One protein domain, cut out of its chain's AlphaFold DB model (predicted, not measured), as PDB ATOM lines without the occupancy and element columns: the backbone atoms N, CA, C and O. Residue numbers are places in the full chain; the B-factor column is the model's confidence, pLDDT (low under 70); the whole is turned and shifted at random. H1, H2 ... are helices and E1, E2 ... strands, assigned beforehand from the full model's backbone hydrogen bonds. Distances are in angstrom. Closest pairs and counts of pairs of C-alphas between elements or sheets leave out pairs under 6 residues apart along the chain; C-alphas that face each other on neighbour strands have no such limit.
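Overview. This is residues 33 to 58 and 75 to 157 of the 172 residues of an uncharacterized protein of Candidatus Rokubacteria bacterium (UniProt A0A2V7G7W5). With little regular structure, this loose, loop-rich domain gathers three short helices on one side, while three separate two-stranded antiparallel ribbons, E1-E2, E3-E4 and E5-E6, spread away from them. The 109 printed residues run H1 H2 E1 E2 H3 E3 E4 E5 E6, mixed class, only 40 residues in named elements. The radius of gyration of the C-alphas is 16.2 A; spans are 44 by 40 by 26 A.

Along the chain. Find C-alpha 33 at (38.461, 0.582, -44.295), where H1 (33 to 36) begins; H2 (42 to 46), E1 (53 to 55), E2 (77 to 79) and H3 (91 to 99, 12.2 A) follow. Then come E3 (120 to 122), E4 (132 to 134), E5 (139 to 143, 12.4 A) and E6 (146 to 150, 12.6 A), ending at (47.254, 3.659, -25.501).

Arrangement. H1 touches H3, closest C-alphas Val 36 and Ala 94, 5.0 A; H2 only just touches H3, with 3 pairs within 8 A, closest His 46 and Tyr 93, 6.9 A. See N 53 and O 79, 3.0 A; in hairpin E3-E4, N 121 and O 133, 2.8 A; in hairpin E5-E6, N 141 and O 148, 2.8 A. H3 has every O i to N i+4 pair within hydrogen-bond range, H2 0 of 1 but 1 of 2 O i to N i+3; H1 is too short.

Size, cuts and confidence. Residues 59 to 74 are cut out, leaving 9.1 A between C-alphas 58 and 75. Links E2 to H3 and H3 to E3 are long; pLDDT is under 70 at 102 to 104, 113 and 115.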
ATOM      1  N   ILE A  33      39.239   0.366 -43.063       92.50
ATOM      2  CA  ILE A  33      38.461   0.582 -44.295       92.50
ATOM      3  C   ILE A  33      37.225  -0.322 -44.413       92.50
ATOM      4  O   ILE A  33      36.266   0.047 -45.089       92.50
ATOM      5  N   ARG A  34      37.242  -1.500 -43.778       92.56
ATOM      6  CA  ARG A  34      36.138  -2.469 -43.781       92.56
ATOM      7  C   ARG A  34      35.146  -2.176 -42.660       92.56
ATOM      8  O   ARG A  34      33.944  -2.299 -42.878       92.56
ATOM      9  N   ALA A  35      35.635  -1.727 -41.506       90.44
ATOM     10  CA  ALA A  35      34.819  -1.330 -40.368       90.44
ATOM     11  C   ALA A  35      33.950  -0.101 -40.690       90.44
ATOM     12  O   ALA A  35      32.750  -0.108 -40.414       90.44
ATOM     13  N   VAL A  36      34.537   0.922 -41.326       91.50
ATOM     14  CA  VAL A  36      33.819   2.158 -41.698       91.50
ATOM     15  C   VAL A  36      33.034   2.033 -43.007       91.50
ATOM     16  O   VAL A  36      32.107   2.803 -43.244       91.50
ATOM     17  N   ASN A  37      33.383   1.071 -43.867       93.50
ATOM     18  CA  ASN A  37      32.661   0.782 -45.102       93.50
ATOM     19  C   ASN A  37      32.717  -0.725 -45.428       93.50
ATOM     20  O   ASN A  37      33.621  -1.168 -46.144       93.50
ATOM     21  N   PRO A  38      31.737  -1.520 -44.962       93.00
ATOM     22  CA  PRO A  38      31.670  -2.952 -45.243       93.00
ATOM     23  C   PRO A  38      31.190  -3.270 -46.671       93.00
ATOM     24  O   PRO A  38      31.042  -4.443 -47.002       93.00
ATOM     25  N   ARG A  39      30.959  -2.258 -47.525       94.44
ATOM     26  CA  ARG A  39      30.592  -2.400 -48.947       94.44
ATOM     27  C   ARG A  39      29.345  -3.261 -49.193       94.44
ATOM     28  O   ARG A  39      29.252  -3.952 -50.202       94.44
ATOM     29  N   THR A  40      28.384  -3.198 -48.277       93.19
ATOM     30  CA  THR A  40      27.036  -3.753 -48.450       93.19
ATOM     31  C   THR A  40      26.095  -2.711 -49.053       93.19
ATOM     32  O   THR A  40      26.397  -1.514 -49.033       93.19
ATOM     33  N   GLU A  41      24.930  -3.142 -49.534       94.25
ATOM     34  CA  GLU A  41      23.847  -2.256 -49.982       94.25
ATOM     35  C   GLU A  41      23.524  -1.173 -48.939       94.25
ATOM     36  O   GLU A  41      23.679   0.021 -49.196       94.25
ATOM     37  N   ALA A  42      23.220  -1.605 -47.711       92.12
ATOM     38  CA  ALA A  42      22.896  -0.726 -46.590       92.12
ATOM     39  C   ALA A  42      24.024   0.267 -46.259       92.12
ATOM     40  O   ALA A  42      23.767   1.410 -45.891       92.12
ATOM     41  N   SER A  43      25.291  -0.125 -46.437       91.75
ATOM     42  CA  SER A  43      26.421   0.753 -46.110       91.75
ATOM     43  C   SER A  43      26.540   1.990 -47.005       91.75
ATOM     44  O   SER A  43      27.209   2.954 -46.630       91.75
ATOM     45  N   ARG A  44      25.879   2.011 -48.172       93.75
ATOM     46  CA  ARG A  44      25.970   3.137 -49.113       93.75
ATOM     47  C   ARG A  44      25.389   4.437 -48.568       93.75
ATOM     48  O   ARG A  44      25.922   5.496 -48.911       93.75
ATOM     49  N   ALA A  45      24.367   4.345 -47.717       94.50
ATOM     50  CA  ALA A  45      23.726   5.485 -47.064       94.50
ATOM     51  C   ALA A  45      24.628   6.166 -46.018       94.50
ATOM     52  O   ALA A  45      24.434   7.334 -45.701       94.50
ATOM     53  N   HIS A  46      25.651   5.463 -45.521       95.25
ATOM     54  CA  HIS A  46      26.525   5.926 -44.439       95.25
ATOM     55  C   HIS A  46      27.860   6.512 -44.935       95.25
ATOM     56  O   HIS A  46      28.756   6.795 -44.141       95.25
ATOM     57  N   ARG A  47      28.036   6.665 -46.254       94.31
ATOM     58  CA  ARG A  47      29.305   7.117 -46.848       94.31
ATOM     59  C   ARG A  47      29.599   8.579 -46.532       94.31
ATOM     60  O   ARG A  47      28.694   9.397 -46.431       94.31
ATOM     61  N   LEU A  48      30.887   8.901 -46.458       95.94
ATOM     62  CA  LEU A  48      31.401  10.239 -46.172       95.94
ATOM     63  C   LEU A  48      32.230  10.760 -47.338       95.94
ATOM     64  O   LEU A  48      33.000  10.008 -47.941       95.94
ATOM     65  N   VAL A  49      32.161  12.066 -47.576       96.88
ATOM     66  CA  VAL A  49      33.138  12.762 -48.415       96.88
ATOM     67  C   VAL A  49      34.249  13.272 -47.505       96.88
ATOM     68  O   VAL A  49      34.054  14.228 -46.766       96.88
ATOM     69  N   ARG A  50      35.419  12.628 -47.529       96.31
ATOM     70  CA  ARG A  50      36.562  13.005 -46.679       96.31
ATOM     71  C   ARG A  50      37.428  14.065 -47.365       96.31
ATOM     72  O   ARG A  50      37.692  13.973 -48.566       96.31
ATOM     73  N   ARG A  51      37.865  15.059 -46.595       96.94
ATOM     74  CA  ARG A  51      38.714  16.197 -46.997       96.94
ATOM     75  C   ARG A  51      39.806  16.481 -45.960       96.94
ATOM     76  O   ARG A  51      40.236  17.615 -45.805       96.94
ATOM     77  N   GLY A  52      40.205  15.455 -45.209       94.50
ATOM     78  CA  GLY A  52      41.212  15.607 -44.166       94.50
ATOM     79  C   GLY A  52      42.605  15.885 -44.727       94.50
ATOM     80  O   GLY A  52      42.952  15.386 -45.797       94.50
ATOM     81  N   ILE A  53      43.392  16.651 -43.974       94.50
ATOM     82  CA  ILE A  53      44.750  17.075 -44.339       94.50
ATOM     83  C   ILE A  53      45.687  16.746 -43.166       94.50
ATOM     84  O   ILE A  53      45.323  17.005 -42.014       94.50
ATOM     85  N   PRO A  54      46.860  16.128 -43.396       94.44
ATOM     86  CA  PRO A  54      47.851  15.931 -42.341       94.44
ATOM     87  C   PRO A  54      48.287  17.265 -41.717       94.44
ATOM     88  O   PRO A  54      48.359  18.273 -42.412       94.44
ATOM     89  N   TYR A  55      48.613  17.275 -40.425       94.94
ATOM     90  CA  TYR A  55      49.237  18.433 -39.776       94.94
ATOM     91  C   TYR A  55      50.535  18.051 -39.074       94.94
ATOM     92  O   TYR A  55      50.739  16.893 -38.691       94.94
ATOM     93  N   GLY A  56      51.352  19.075 -38.828       94.00
ATOM     94  CA  GLY A  56      52.621  18.969 -38.125       94.00
ATOM     95  C   GLY A  56      53.782  18.643 -39.055       94.00
ATOM     96  O   GLY A  56      53.607  18.086 -40.139       94.00
ATOM     97  N   GLU A  57      54.980  18.990 -38.605       89.19
ATOM     98  CA  GLU A  57      56.208  18.775 -39.359       89.19
ATOM     99  C   GLU A  57      56.840  17.423 -39.031       89.19
ATOM    100  O   GLU A  57      56.747  16.900 -37.915       89.19
ATOM    101  N   ARG A  58      57.508  16.849 -40.030       86.75
ATOM    102  CA  ARG A  58      58.287  15.623 -39.896       86.75
ATOM    103  C   ARG A  58      59.703  15.893 -40.372       86.75
ATOM    104  O   ARG A  58      59.894  16.483 -41.425       86.75
ATOM    105  N   GLY A  75      52.829  15.989 -31.842       91.38
ATOM    106  CA  GLY A  75      52.966  17.176 -32.701       91.38
ATOM    107  C   GLY A  75      52.592  16.967 -34.170       91.38
ATOM    108  O   GLY A  75      52.603  17.927 -34.926       91.38
ATOM    109  N   VAL A  76      52.199  15.752 -34.554       93.31
ATOM    110  CA  VAL A  76      51.728  15.410 -35.902       93.31
ATOM    111  C   VAL A  76      50.376  14.710 -35.833       93.31
ATOM    112  O   VAL A  76      50.032  14.122 -34.803       93.31
ATOM    113  N   GLY A  77      49.620  14.733 -36.926       93.19
ATOM    114  CA  GLY A  77      48.353  14.015 -37.006       93.19
ATOM    115  C   GLY A  77      47.567  14.308 -38.276       93.19
ATOM    116  O   GLY A  77      48.139  14.585 -39.327       93.19
ATOM    117  N   LEU A  78      46.242  14.219 -38.168       94.50
ATOM    118  CA  LEU A  78      45.300  14.469 -39.252       94.50
ATOM    119  C   LEU A  78      44.253  15.479 -38.783       94.50
ATOM    120  O   LEU A  78      43.543  15.216 -37.812       94.50
ATOM    121  N   LEU A  79      44.124  16.601 -39.495       96.12
ATOM    122  CA  LEU A  79      42.940  17.450 -39.416       96.12
ATOM    123  C   LEU A  79      41.841  16.720 -40.171       96.12
ATOM    124  O   LEU A  79      41.778  16.750 -41.400       96.12
ATOM    125  N   PHE A  80      41.038  15.954 -39.443       96.25
ATOM    126  CA  PHE A  80      39.965  15.190 -40.048       96.25
ATOM    127  C   PHE A  80      38.807  16.124 -40.408       96.25
ATOM    128  O   PHE A  80      38.228  16.767 -39.541       96.25
ATOM    129  N   LEU A  81      38.463  16.159 -41.695       97.25
ATOM    130  CA  LEU A  81      37.335  16.911 -42.229       97.25
ATOM    131  C   LEU A  81      36.490  15.986 -43.103       97.25
ATOM    132  O   LEU A  81      37.026  15.245 -43.939       97.25
ATOM    133  N   CYS A  82      35.170  16.034 -42.940       97.44
ATOM    134  CA  CYS A  82      34.243  15.335 -43.815       97.44
ATOM    135  C   CYS A  82      32.939  16.102 -44.037       97.44
ATOM    136  O   CYS A  82      32.468  16.830 -43.166       97.44
ATOM    137  N   PHE A  83      32.357  15.891 -45.215       97.75
ATOM    138  CA  PHE A  83      31.052  16.402 -45.601       97.75
ATOM    139  C   PHE A  83      30.046  15.258 -45.697       97.75
ATOM    140  O   PHE A  83      30.347  14.160 -46.184       97.75
ATOM    141  N   GLN A  84      28.836  15.554 -45.238       97.31
ATOM    142  CA  GLN A  84      27.700  14.650 -45.174       97.31
ATOM    143  C   GLN A  84      26.402  15.462 -45.189       97.31
ATOM    144  O   GLN A  84      26.408  16.647 -44.872       97.31
ATOM    145  N   ARG A  85      25.285  14.809 -45.519       96.75
ATOM    146  CA  ARG A  85      23.943  15.394 -45.405       96.75
ATOM    147  C   ARG A  85      23.402  15.272 -43.981       96.75
ATOM    148  O   ARG A  85      22.663  16.136 -43.531       96.75
ATOM    149  N   ASN A  86      23.724  14.183 -43.289       97.69
ATOM    150  CA  ASN A  86      23.216  13.890 -41.956       97.69
ATOM    151  C   ASN A  86      24.340  13.302 -41.091       97.69
ATOM    152  O   ASN A  86      24.855  12.216 -41.356       97.69
ATOM    153  N   ILE A  87      24.721  14.036 -40.045       97.62
ATOM    154  CA  ILE A  87      25.853  13.703 -39.171       97.62
ATOM    155  C   ILE A  87      25.612  12.392 -38.408       97.62
ATOM    156  O   ILE A  87      26.499  11.535 -38.379       97.62
ATOM    157  N   GLY A  88      24.399  12.192 -37.881       97.19
ATOM    158  CA  GLY A  88      24.034  11.008 -37.098       97.19
ATOM    159  C   GLY A  88      24.088   9.707 -37.901       97.19
ATOM    160  O   GLY A  88      24.602   8.689 -37.436       97.19
ATOM    161  N   THR A  89      23.602   9.741 -39.143       96.38
ATOM    162  CA  THR A  89      23.570   8.564 -40.028       96.38
ATOM    163  C   THR A  89      24.863   8.350 -40.806       96.38
ATOM    164  O   THR A  89      25.017   7.295 -41.413       96.38
ATOM    165  N   GLN A  90      25.799   9.301 -40.804       96.94
ATOM    166  CA  GLN A  90      27.032   9.194 -41.583       96.94
ATOM    167  C   GLN A  90      28.257   9.214 -40.664       96.94
ATOM    168  O   GLN A  90      28.768   8.146 -40.333       96.94
ATOM    169  N   PHE A  91      28.729  10.380 -40.213       96.00
ATOM    170  CA  PHE A  91      29.978  10.461 -39.442       96.00
ATOM    171  C   PHE A  91      29.873   9.698 -38.117       96.00
ATOM    172  O   PHE A  91      30.698   8.827 -37.829       96.00
ATOM    173  N   GLU A  92      28.815   9.952 -37.348       94.88
ATOM    174  CA  GLU A  92      28.615   9.275 -36.070       94.88
ATOM    175  C   GLU A  92      28.341   7.790 -36.249       94.88
ATOM    176  O   GLU A  92      28.823   6.982 -35.455       94.88
ATOM    177  N   TYR A  93      27.602   7.412 -37.296       93.69
ATOM    178  CA  TYR A  93      27.389   6.008 -37.624       93.69
ATOM    179  C   TYR A  93      28.718   5.306 -37.905       93.69
ATOM    180  O   TYR A  93      28.974   4.254 -37.325       93.69
ATOM    181  N   ALA A  94      29.581   5.881 -38.748       91.31
ATOM    182  CA  ALA A  94      30.881   5.305 -39.082       91.31
ATOM    183  C   ALA A  94      31.788   5.191 -37.845       91.31
ATOM    184  O   ALA A  94      32.410   4.148 -37.627       91.31
ATOM    185  N   GLN A  95      31.805   6.215 -36.986       90.94
ATOM    186  CA  GLN A  95      32.561   6.192 -35.734       90.94
ATOM    187  C   GLN A  95      32.023   5.129 -34.765       90.94
ATOM    188  O   GLN A  95      32.797   4.342 -34.218       90.94
ATOM    189  N   LYS A  96      30.697   5.054 -34.573       89.06
ATOM    190  CA  LYS A  96      30.037   4.027 -33.746       89.06
ATOM    191  C   LYS A  96      30.280   2.626 -34.302       89.06
ATOM    192  O   LYS A  96      30.579   1.718 -33.537       89.06
ATOM    193  N   ALA A  97      30.198   2.451 -35.618       86.88
ATOM    194  CA  ALA A  97      30.427   1.190 -36.313       86.88
ATOM    195  C   ALA A  97      31.834   0.636 -36.077       86.88
ATOM    196  O   ALA A  97      31.978  -0.565 -35.866       86.88
ATOM    197  N   ALA A  98      32.846   1.499 -36.102       85.88
ATOM    198  CA  ALA A  98      34.231   1.092 -35.922       85.88
ATOM    199  C   ALA A  98      34.655   1.005 -34.439       85.88
ATOM    200  O   ALA A  98      35.526   0.207 -34.089       85.88
ATOM    201  N   ASN A  99      33.975   1.746 -33.552       85.31
ATOM    202  CA  ASN A  99      34.056   1.561 -32.097       85.31
ATOM    203  C   ASN A  99      33.326   0.294 -31.627       85.31
ATOM    204  O   ASN A  99      33.665  -0.279 -30.590       85.31
ATOM    205  N   ALA A 100      32.296  -0.143 -32.351       78.44
ATOM    206  CA  ALA A 100      31.637  -1.407 -32.092       78.44
ATOM    207  C   ALA A 100      32.609  -2.531 -32.456       78.44
ATOM    208  O   ALA A 100      33.170  -2.552 -33.548       78.44
ATOM    209  N   ALA A 101      32.804  -3.487 -31.547       70.00
ATOM    210  CA  ALA A 101      33.641  -4.661 -31.776       70.00
ATOM    211  C   ALA A 101      32.975  -5.646 -32.761       70.00
ATOM    212  O   ALA A 101      32.720  -6.806 -32.423       70.00
ATOM    213  N   ARG A 102      32.612  -5.170 -33.959       64.38
ATOM    214  CA  ARG A 102      31.949  -5.955 -35.000       64.38
ATOM    215  C   ARG A 102      32.844  -7.137 -35.357       64.38
ATOM    216  O   ARG A 102      34.043  -6.989 -35.573       64.38
ATOM    217  N   ALA A 103      32.254  -8.332 -35.346       60.41
ATOM    218  CA  ALA A 103      32.967  -9.597 -35.507       60.41
ATOM    219  C   ALA A 103      34.128  -9.823 -34.510       60.41
ATOM    220  O   ALA A 103      35.141 -10.447 -34.829       60.41
ATOM    221  N   GLY A 104      33.965  -9.336 -33.276       65.25
ATOM    222  CA  GLY A 104      34.792  -9.719 -32.133       65.25
ATOM    223  C   GLY A 104      35.971  -8.799 -31.821       65.25
ATOM    224  O   GLY A 104      36.631  -9.034 -30.807       65.25
ATOM    225  N   ALA A 105      36.225  -7.754 -32.618       72.00
ATOM    226  CA  ALA A 105      37.273  -6.776 -32.324       72.00
ATOM    227  C   ALA A 105      36.933  -5.367 -32.831       72.00
ATOM    228  O   ALA A 105      36.182  -5.214 -33.790       72.00
ATOM    229  N   MET A 106      37.468  -4.348 -32.158       81.81
ATOM    230  CA  MET A 106      37.364  -2.943 -32.576       81.81
ATOM    231  C   MET A 106      38.443  -2.626 -33.616       81.81
ATOM    232  O   MET A 106      39.472  -3.305 -33.660       81.81
ATOM    233  N   ASP A 107      38.222  -1.583 -34.414       85.50
ATOM    234  CA  ASP A 107      39.272  -1.006 -35.258       85.50
ATOM    235  C   ASP A 107      40.439  -0.520 -34.384       85.50
ATOM    236  O   ASP A 107      40.220   0.338 -33.534       85.50
ATOM    237  N   PRO A 108      41.670  -1.022 -34.577       78.75
ATOM    238  CA  PRO A 108      42.786  -0.732 -33.681       78.75
ATOM    239  C   PRO A 108      43.464   0.631 -33.909       78.75
ATOM    240  O   PRO A 108      44.330   1.011 -33.116       78.75
ATOM    241  N   ILE A 109      43.147   1.335 -35.002       81.75
ATOM    242  CA  ILE A 109      43.793   2.605 -35.368       81.75
ATOM    243  C   ILE A 109      42.961   3.796 -34.898       81.75
ATOM    244  O   ILE A 109      43.522   4.847 -34.579       81.75
ATOM    245  N   LEU A 110      41.636   3.654 -34.835       81.50
ATOM    246  CA  LEU A 110      40.771   4.734 -34.373       81.50
ATOM    247  C   LEU A 110      41.081   5.142 -32.932       81.50
ATOM    248  O   LEU A 110      41.478   4.336 -32.093       81.50
ATOM    249  N   GLY A 111      40.859   6.424 -32.640       70.69
ATOM    250  CA  GLY A 111      41.048   7.006 -31.312       70.69
ATOM    251  C   GLY A 111      39.967   6.585 -30.315       70.69
ATOM    252  O   GLY A 111      39.259   7.438 -29.790       70.69
ATOM    253  N   HIS A 112      39.817   5.283 -30.071       72.62
ATOM    254  CA  HIS A 112      38.918   4.736 -29.059       72.62
ATOM    255  C   HIS A 112      39.624   4.603 -27.692       72.62
ATOM    256  O   HIS A 112      40.844   4.735 -27.566       72.62
ATOM    257  N   GLY A 113      38.844   4.317 -26.644       67.56
ATOM    258  CA  GLY A 113      39.345   4.025 -25.295       67.56
ATOM    259  C   GLY A 113      40.121   2.697 -25.198       67.56
ATOM    260  O   GLY A 113      40.617   2.177 -26.195       67.56
ATOM    261  N   PRO A 114      40.274   2.086 -24.015       70.00
ATOM    262  CA  PRO A 114      40.887   0.761 -23.927       70.00
ATOM    263  C   PRO A 114      40.105  -0.275 -24.759       70.00
ATOM    264  O   PRO A 114      38.876  -0.316 -24.722       70.00
ATOM    265  N   LEU A 115      40.820  -1.130 -25.503       69.94
ATOM    266  CA  LEU A 115      40.211  -2.262 -26.206       69.94
ATOM    267  C   LEU A 115      39.538  -3.194 -25.200       69.94
ATOM    268  O   LEU A 115      40.173  -3.616 -24.234       69.94
ATOM    269  N   LYS A 116      38.294  -3.587 -25.487       72.19
ATOM    270  CA  LYS A 116      37.602  -4.645 -24.732       72.19
ATOM    271  C   LYS A 116      38.196  -6.032 -25.014       72.19
ATOM    272  O   LYS A 116      38.201  -6.887 -24.138       72.19
ATOM    273  N   LYS A 117      38.684  -6.258 -26.240       77.81
ATOM    274  CA  LYS A 117      39.350  -7.491 -26.695       77.81
ATOM    275  C   LYS A 117      40.465  -7.136 -27.675       77.81
ATOM    276  O   LYS A 117      40.275  -6.262 -28.519       77.81
ATOM    277  N   VAL A 118      41.607  -7.815 -27.572       81.06
ATOM    278  CA  VAL A 118      42.704  -7.672 -28.541       81.06
ATOM    279  C   VAL A 118      42.296  -8.357 -29.855       81.06
ATOM    280  O   VAL A 118      41.925  -9.535 -29.807       81.06
ATOM    281  N   PRO A 119      42.337  -7.658 -31.006       84.44
ATOM    282  CA  PRO A 119      42.004  -8.251 -32.291       84.44
ATOM    283  C   PRO A 119      42.910  -9.428 -32.655       84.44
ATOM    284  O   PRO A 119      44.083  -9.480 -32.275       84.44
ATOM    285  N   ARG A 120      42.341 -10.377 -33.405       88.19
ATOM    286  CA  ARG A 120      43.051 -11.538 -33.953       88.19
ATOM    287  C   ARG A 120      43.175 -11.418 -35.464       88.19
ATOM    288  O   ARG A 120      42.161 -11.274 -36.150       88.19
ATOM    289  N   TRP A 121      44.393 -11.553 -35.960       88.81
ATOM    290  CA  TRP A 121      44.783 -11.300 -37.340       88.81
ATOM    291  C   TRP A 121      45.136 -12.613 -38.038       88.81
ATOM    292  O   TRP A 121      45.732 -13.477 -37.394       88.81
ATOM    293  N   PRO A 122      44.777 -12.793 -39.321       90.81
ATOM    294  CA  PRO A 122      45.225 -13.948 -40.096       90.81
ATOM    295  C   PRO A 122      46.756 -14.035 -40.105       90.81
ATOM    296  O   PRO A 122      47.414 -13.037 -40.398       90.81
ATOM    297  N   ARG A 123      47.322 -15.210 -39.791       91.56
ATOM    298  CA  ARG A 123      48.776 -15.441 -39.920       91.56
ATOM    299  C   ARG A 123      49.204 -15.592 -41.379       91.56
ATOM    300  O   ARG A 123      50.325 -15.245 -41.733       91.56
ATOM    301  N   GLN A 124      48.295 -16.084 -42.214       91.31
ATOM    302  CA  GLN A 124      48.493 -16.282 -43.643       91.31
ATOM    303  C   GLN A 124      47.352 -15.644 -44.438       91.31
ATOM    304  O   GLN A 124      46.209 -15.570 -43.975       91.31
ATOM    305  N   TRP A 125      47.663 -15.202 -45.656       92.19
ATOM    306  CA  TRP A 125      46.666 -14.670 -46.578       92.19
ATOM    307  C   TRP A 125      45.612 -15.730 -46.906       92.19
ATOM    308  O   TRP A 125      45.945 -16.815 -47.376       92.19
ATOM    309  N   ASN A 126      44.335 -15.399 -46.691       91.75
ATOM    310  CA  ASN A 126      43.204 -16.301 -46.922       91.75
ATOM    311  C   ASN A 126      43.286 -17.620 -46.119       91.75
ATOM    312  O   ASN A 126      42.701 -18.622 -46.525       91.75
ATOM    313  N   GLY A 127      44.004 -17.613 -44.990       87.56
ATOM    314  CA  GLY A 127      44.128 -18.758 -44.089       87.56
ATOM    315  C   GLY A 127      42.848 -19.064 -43.304       87.56
ATOM    316  O   GLY A 127      41.873 -18.302 -43.315       87.56
ATOM    317  N   SER A 128      42.860 -20.192 -42.591       87.44
ATOM    318  CA  SER A 128      41.724 -20.655 -41.786       87.44
ATOM    319  C   SER A 128      41.310 -19.625 -40.716       87.44
ATOM    320  O   SER A 128      42.167 -18.986 -40.103       87.44
ATOM    321  N   PRO A 129      40.011 -19.487 -40.384       84.00
ATOM    322  CA  PRO A 129      39.568 -18.698 -39.232       84.00
ATOM    323  C   PRO A 129      40.175 -19.134 -37.890       84.00
ATOM    324  O   PRO A 129      40.270 -18.306 -36.980       84.00
ATOM    325  N   SER A 130      40.595 -20.399 -37.767       87.44
ATOM    326  CA  SER A 130      41.323 -20.912 -36.597       87.44
ATOM    327  C   SER A 130      42.794 -20.482 -36.566       87.44
ATOM    328  O   SER A 130      43.401 -20.466 -35.497       87.44
ATOM    329  N   ASP A 131      43.353 -20.081 -37.709       91.19
ATOM    330  CA  ASP A 131      44.758 -19.725 -37.882       91.19
ATOM    331  C   ASP A 131      44.991 -18.211 -37.739       91.19
ATOM    332  O   ASP A 131      45.250 -17.477 -38.700       91.19
ATOM    333  N   ARG A 132      44.828 -17.709 -36.511       90.44
ATOM    334  CA  ARG A 132      44.940 -16.279 -36.209       90.44
ATOM    335  C   ARG A 132      45.727 -16.013 -34.947       90.44
ATOM    336  O   ARG A 132      45.547 -16.712 -33.955       90.44
ATOM    337  N   ASP A 133      46.485 -14.925 -34.954       91.44
ATOM    338  CA  ASP A 133      47.268 -14.492 -33.800       91.44
ATOM    339  C   ASP A 133      46.838 -13.116 -33.286       91.44
ATOM    340  O   ASP A 133      46.255 -12.301 -34.006       91.44
ATOM    341  N   ARG A 134      47.082 -12.859 -32.003       89.19
ATOM    342  CA  ARG A 134      46.786 -11.580 -31.364       89.19
ATOM    343  C   ARG A 134      47.883 -10.582 -31.695       89.19
ATOM    344  O   ARG A 134      49.049 -10.808 -31.403       89.19
ATOM    345  N   PHE A 135      47.480  -9.426 -32.202       85.88
ATOM    346  CA  PHE A 135      48.381  -8.293 -32.363       85.88
ATOM    347  C   PHE A 135      47.676  -7.011 -31.933       85.88
ATOM    348  O   PHE A 135      46.541  -6.741 -32.336       85.88
ATOM    349  N   ASP A 136      48.346  -6.235 -31.084       83.56
ATOM    350  CA  ASP A 136      47.820  -4.994 -30.527       83.56
ATOM    351  C   ASP A 136      48.648  -3.805 -31.022       83.56
ATOM    352  O   ASP A 136      49.755  -3.562 -30.541       83.56
ATOM    353  N   PHE A 137      48.076  -3.033 -31.947       80.62
ATOM    354  CA  PHE A 137      48.694  -1.829 -32.514       80.62
ATOM    355  C   PHE A 137      48.889  -0.691 -31.499       80.62
ATOM    356  O   PHE A 137      49.557   0.296 -31.800       80.62
ATOM    357  N   ARG A 138      48.308  -0.786 -30.296       81.81
ATOM    358  CA  ARG A 138      48.447   0.245 -29.262       81.81
ATOM    359  C   ARG A 138      49.860   0.282 -28.698       81.81
ATOM    360  O   ARG A 138      50.504  -0.747 -28.529       81.81
ATOM    361  N   VAL A 139      50.307   1.467 -28.309       80.75
ATOM    362  CA  VAL A 139      51.652   1.683 -27.772       80.75
ATOM    363  C   VAL A 139      51.670   1.369 -26.270       80.75
ATOM    364  O   VAL A 139      50.787   1.856 -25.548       80.75
ATOM    365  N   PRO A 140      52.642   0.579 -25.769       81.56
ATOM    366  CA  PRO A 140      52.853   0.397 -24.337       81.56
ATOM    367  C   PRO A 140      53.133   1.737 -23.656       81.56
ATOM    368  O   PRO A 140      53.921   2.544 -24.142       81.56
ATOM    369  N   VAL A 141      52.507   1.974 -22.512       78.75
ATOM    370  CA  VAL A 141      52.748   3.161 -21.693       78.75
ATOM    371  C   VAL A 141      52.847   2.767 -20.228       78.75
ATOM    372  O   VAL A 141      52.151   1.858 -19.778       78.75
ATOM    373  N   LYS A 142      53.684   3.472 -19.469       78.19
ATOM    374  CA  LYS A 142      53.661   3.434 -18.006       78.19
ATOM    375  C   LYS A 142      53.017   4.725 -17.514       78.19
ATOM    376  O   LYS A 142      53.443   5.806 -17.907       78.19
ATOM    377  N   ALA A 143      51.971   4.614 -16.706       71.88
ATOM    378  CA  ALA A 143      51.343   5.751 -16.041       71.88
ATOM    379  C   ALA A 143      51.118   5.380 -14.575       71.88
ATOM    380  O   ALA A 143      50.562   4.319 -14.296       71.88
ATOM    381  N   ASN A 144      51.578   6.226 -13.651       77.50
ATOM    382  CA  ASN A 144      51.459   6.018 -12.201       77.50
ATOM    383  C   ASN A 144      51.961   4.629 -11.750       77.50
ATOM    384  O   ASN A 144      51.277   3.914 -11.024       77.50
ATOM    385  N   GLY A 145      53.112   4.192 -12.275       78.12
ATOM    386  CA  GLY A 145      53.700   2.881 -11.963       78.12
ATOM    387  C   GLY A 145      52.993   1.666 -12.585       78.12
ATOM    388  O   GLY A 145      53.507   0.557 -12.485       78.12
ATOM    389  N   ARG A 146      51.859   1.842 -13.280       75.25
ATOM    390  CA  ARG A 146      51.111   0.746 -13.918       75.25
ATOM    391  C   ARG A 146      51.391   0.672 -15.416       75.25
ATOM    392  O   ARG A 146      51.361   1.684 -16.122       75.25
ATOM    393  N   ALA A 147      51.645  -0.541 -15.904       79.31
ATOM    394  CA  ALA A 147      51.748  -0.816 -17.332       79.31
ATOM    395  C   ALA A 147      50.354  -0.792 -17.977       79.31
ATOM    396  O   ALA A 147      49.412  -1.409 -17.485       79.31
ATOM    397  N   GLY A 148      50.225  -0.081 -19.093       78.19
ATOM    398  CA  GLY A 148      49.004   0.007 -19.887       78.19
ATOM    399  C   GLY A 148      49.313   0.138 -21.376       78.19
ATOM    400  O   GLY A 148      50.472   0.122 -21.794       78.19
ATOM    401  N   ARG A 149      48.272   0.273 -22.201       78.81
ATOM    402  CA  ARG A 149      48.406   0.489 -23.650       78.81
ATOM    403  C   ARG A 149      47.497   1.620 -24.108       78.81
ATOM    404  O   ARG A 149      46.330   1.658 -23.716       78.81
ATOM    405  N   LYS A 150      48.009   2.523 -24.944       79.88
ATOM    406  CA  LYS A 150      47.254   3.659 -25.501       79.88
ATOM    407  C   LYS A 150      47.164   3.576 -27.022       79.88
ATOM    408  O   LYS A 150      48.111   3.149 -27.674       79.88
ATOM    409  N   GLY A 151      46.023   3.997 -27.568       82.19
ATOM    410  CA  GLY A 151      45.823   4.147 -29.010       82.19
ATOM    411  C   GLY A 151      46.858   5.068 -29.654       82.19
ATOM    412  O   GLY A 151      47.428   5.947 -28.994       82.19
ATOM    413  N   VAL A 152      47.092   4.842 -30.946       86.06
ATOM    414  CA  VAL A 152      48.012   5.640 -31.772       86.06
ATOM    415  C   VAL A 152      47.386   6.963 -32.217       86.06
ATOM    416  O   VAL A 152      48.093   7.958 -32.343       86.06
ATOM    417  N   VAL A 153      46.058   7.011 -32.365       89.88
ATOM    418  CA  VAL A 153      45.293   8.238 -32.624       89.88
ATOM    419  C   VAL A 153      44.663   8.734 -31.327       89.88
ATOM    420  O   VAL A 153      44.148   7.952 -30.527       89.88
ATOM    421  N   ARG A 154      44.696  10.051 -31.105       88.31
ATOM    422  CA  ARG A 154      44.071  10.707 -29.950       88.31
ATOM    423  C   ARG A 154      43.239  11.884 -30.425       88.31
ATOM    424  O   ARG A 154      43.782  12.780 -31.066       88.31
ATOM    425  N   LEU A 155      41.957  11.894 -30.074       90.44
ATOM    426  CA  LEU A 155      41.097  13.047 -30.307       90.44
ATOM    427  C   LEU A 155      41.610  14.233 -29.479       90.44
ATOM    428  O   LEU A 155      41.867  14.094 -28.282       90.44
ATOM    429  N   LYS A 156      41.791  15.381 -30.131       92.88
ATOM    430  CA  LYS A 156      42.233  16.634 -29.500       92.88
ATOM    431  C   LYS A 156      41.130  17.686 -29.395       92.88
ATOM    432  O   LYS A 156      41.362  18.728 -28.800       92.88
ATOM    433  N   GLY A 157      39.958  17.391 -29.944       94.25
ATOM    434  CA  GLY A 157      38.842  18.313 -30.102       94.25
ATOM    435  C   GLY A 157      38.268  18.201 -31.510       94.25
ATOM    436  O   GLY A 157      38.817  17.493 -32.358       94.25
TER     437      GLY A 157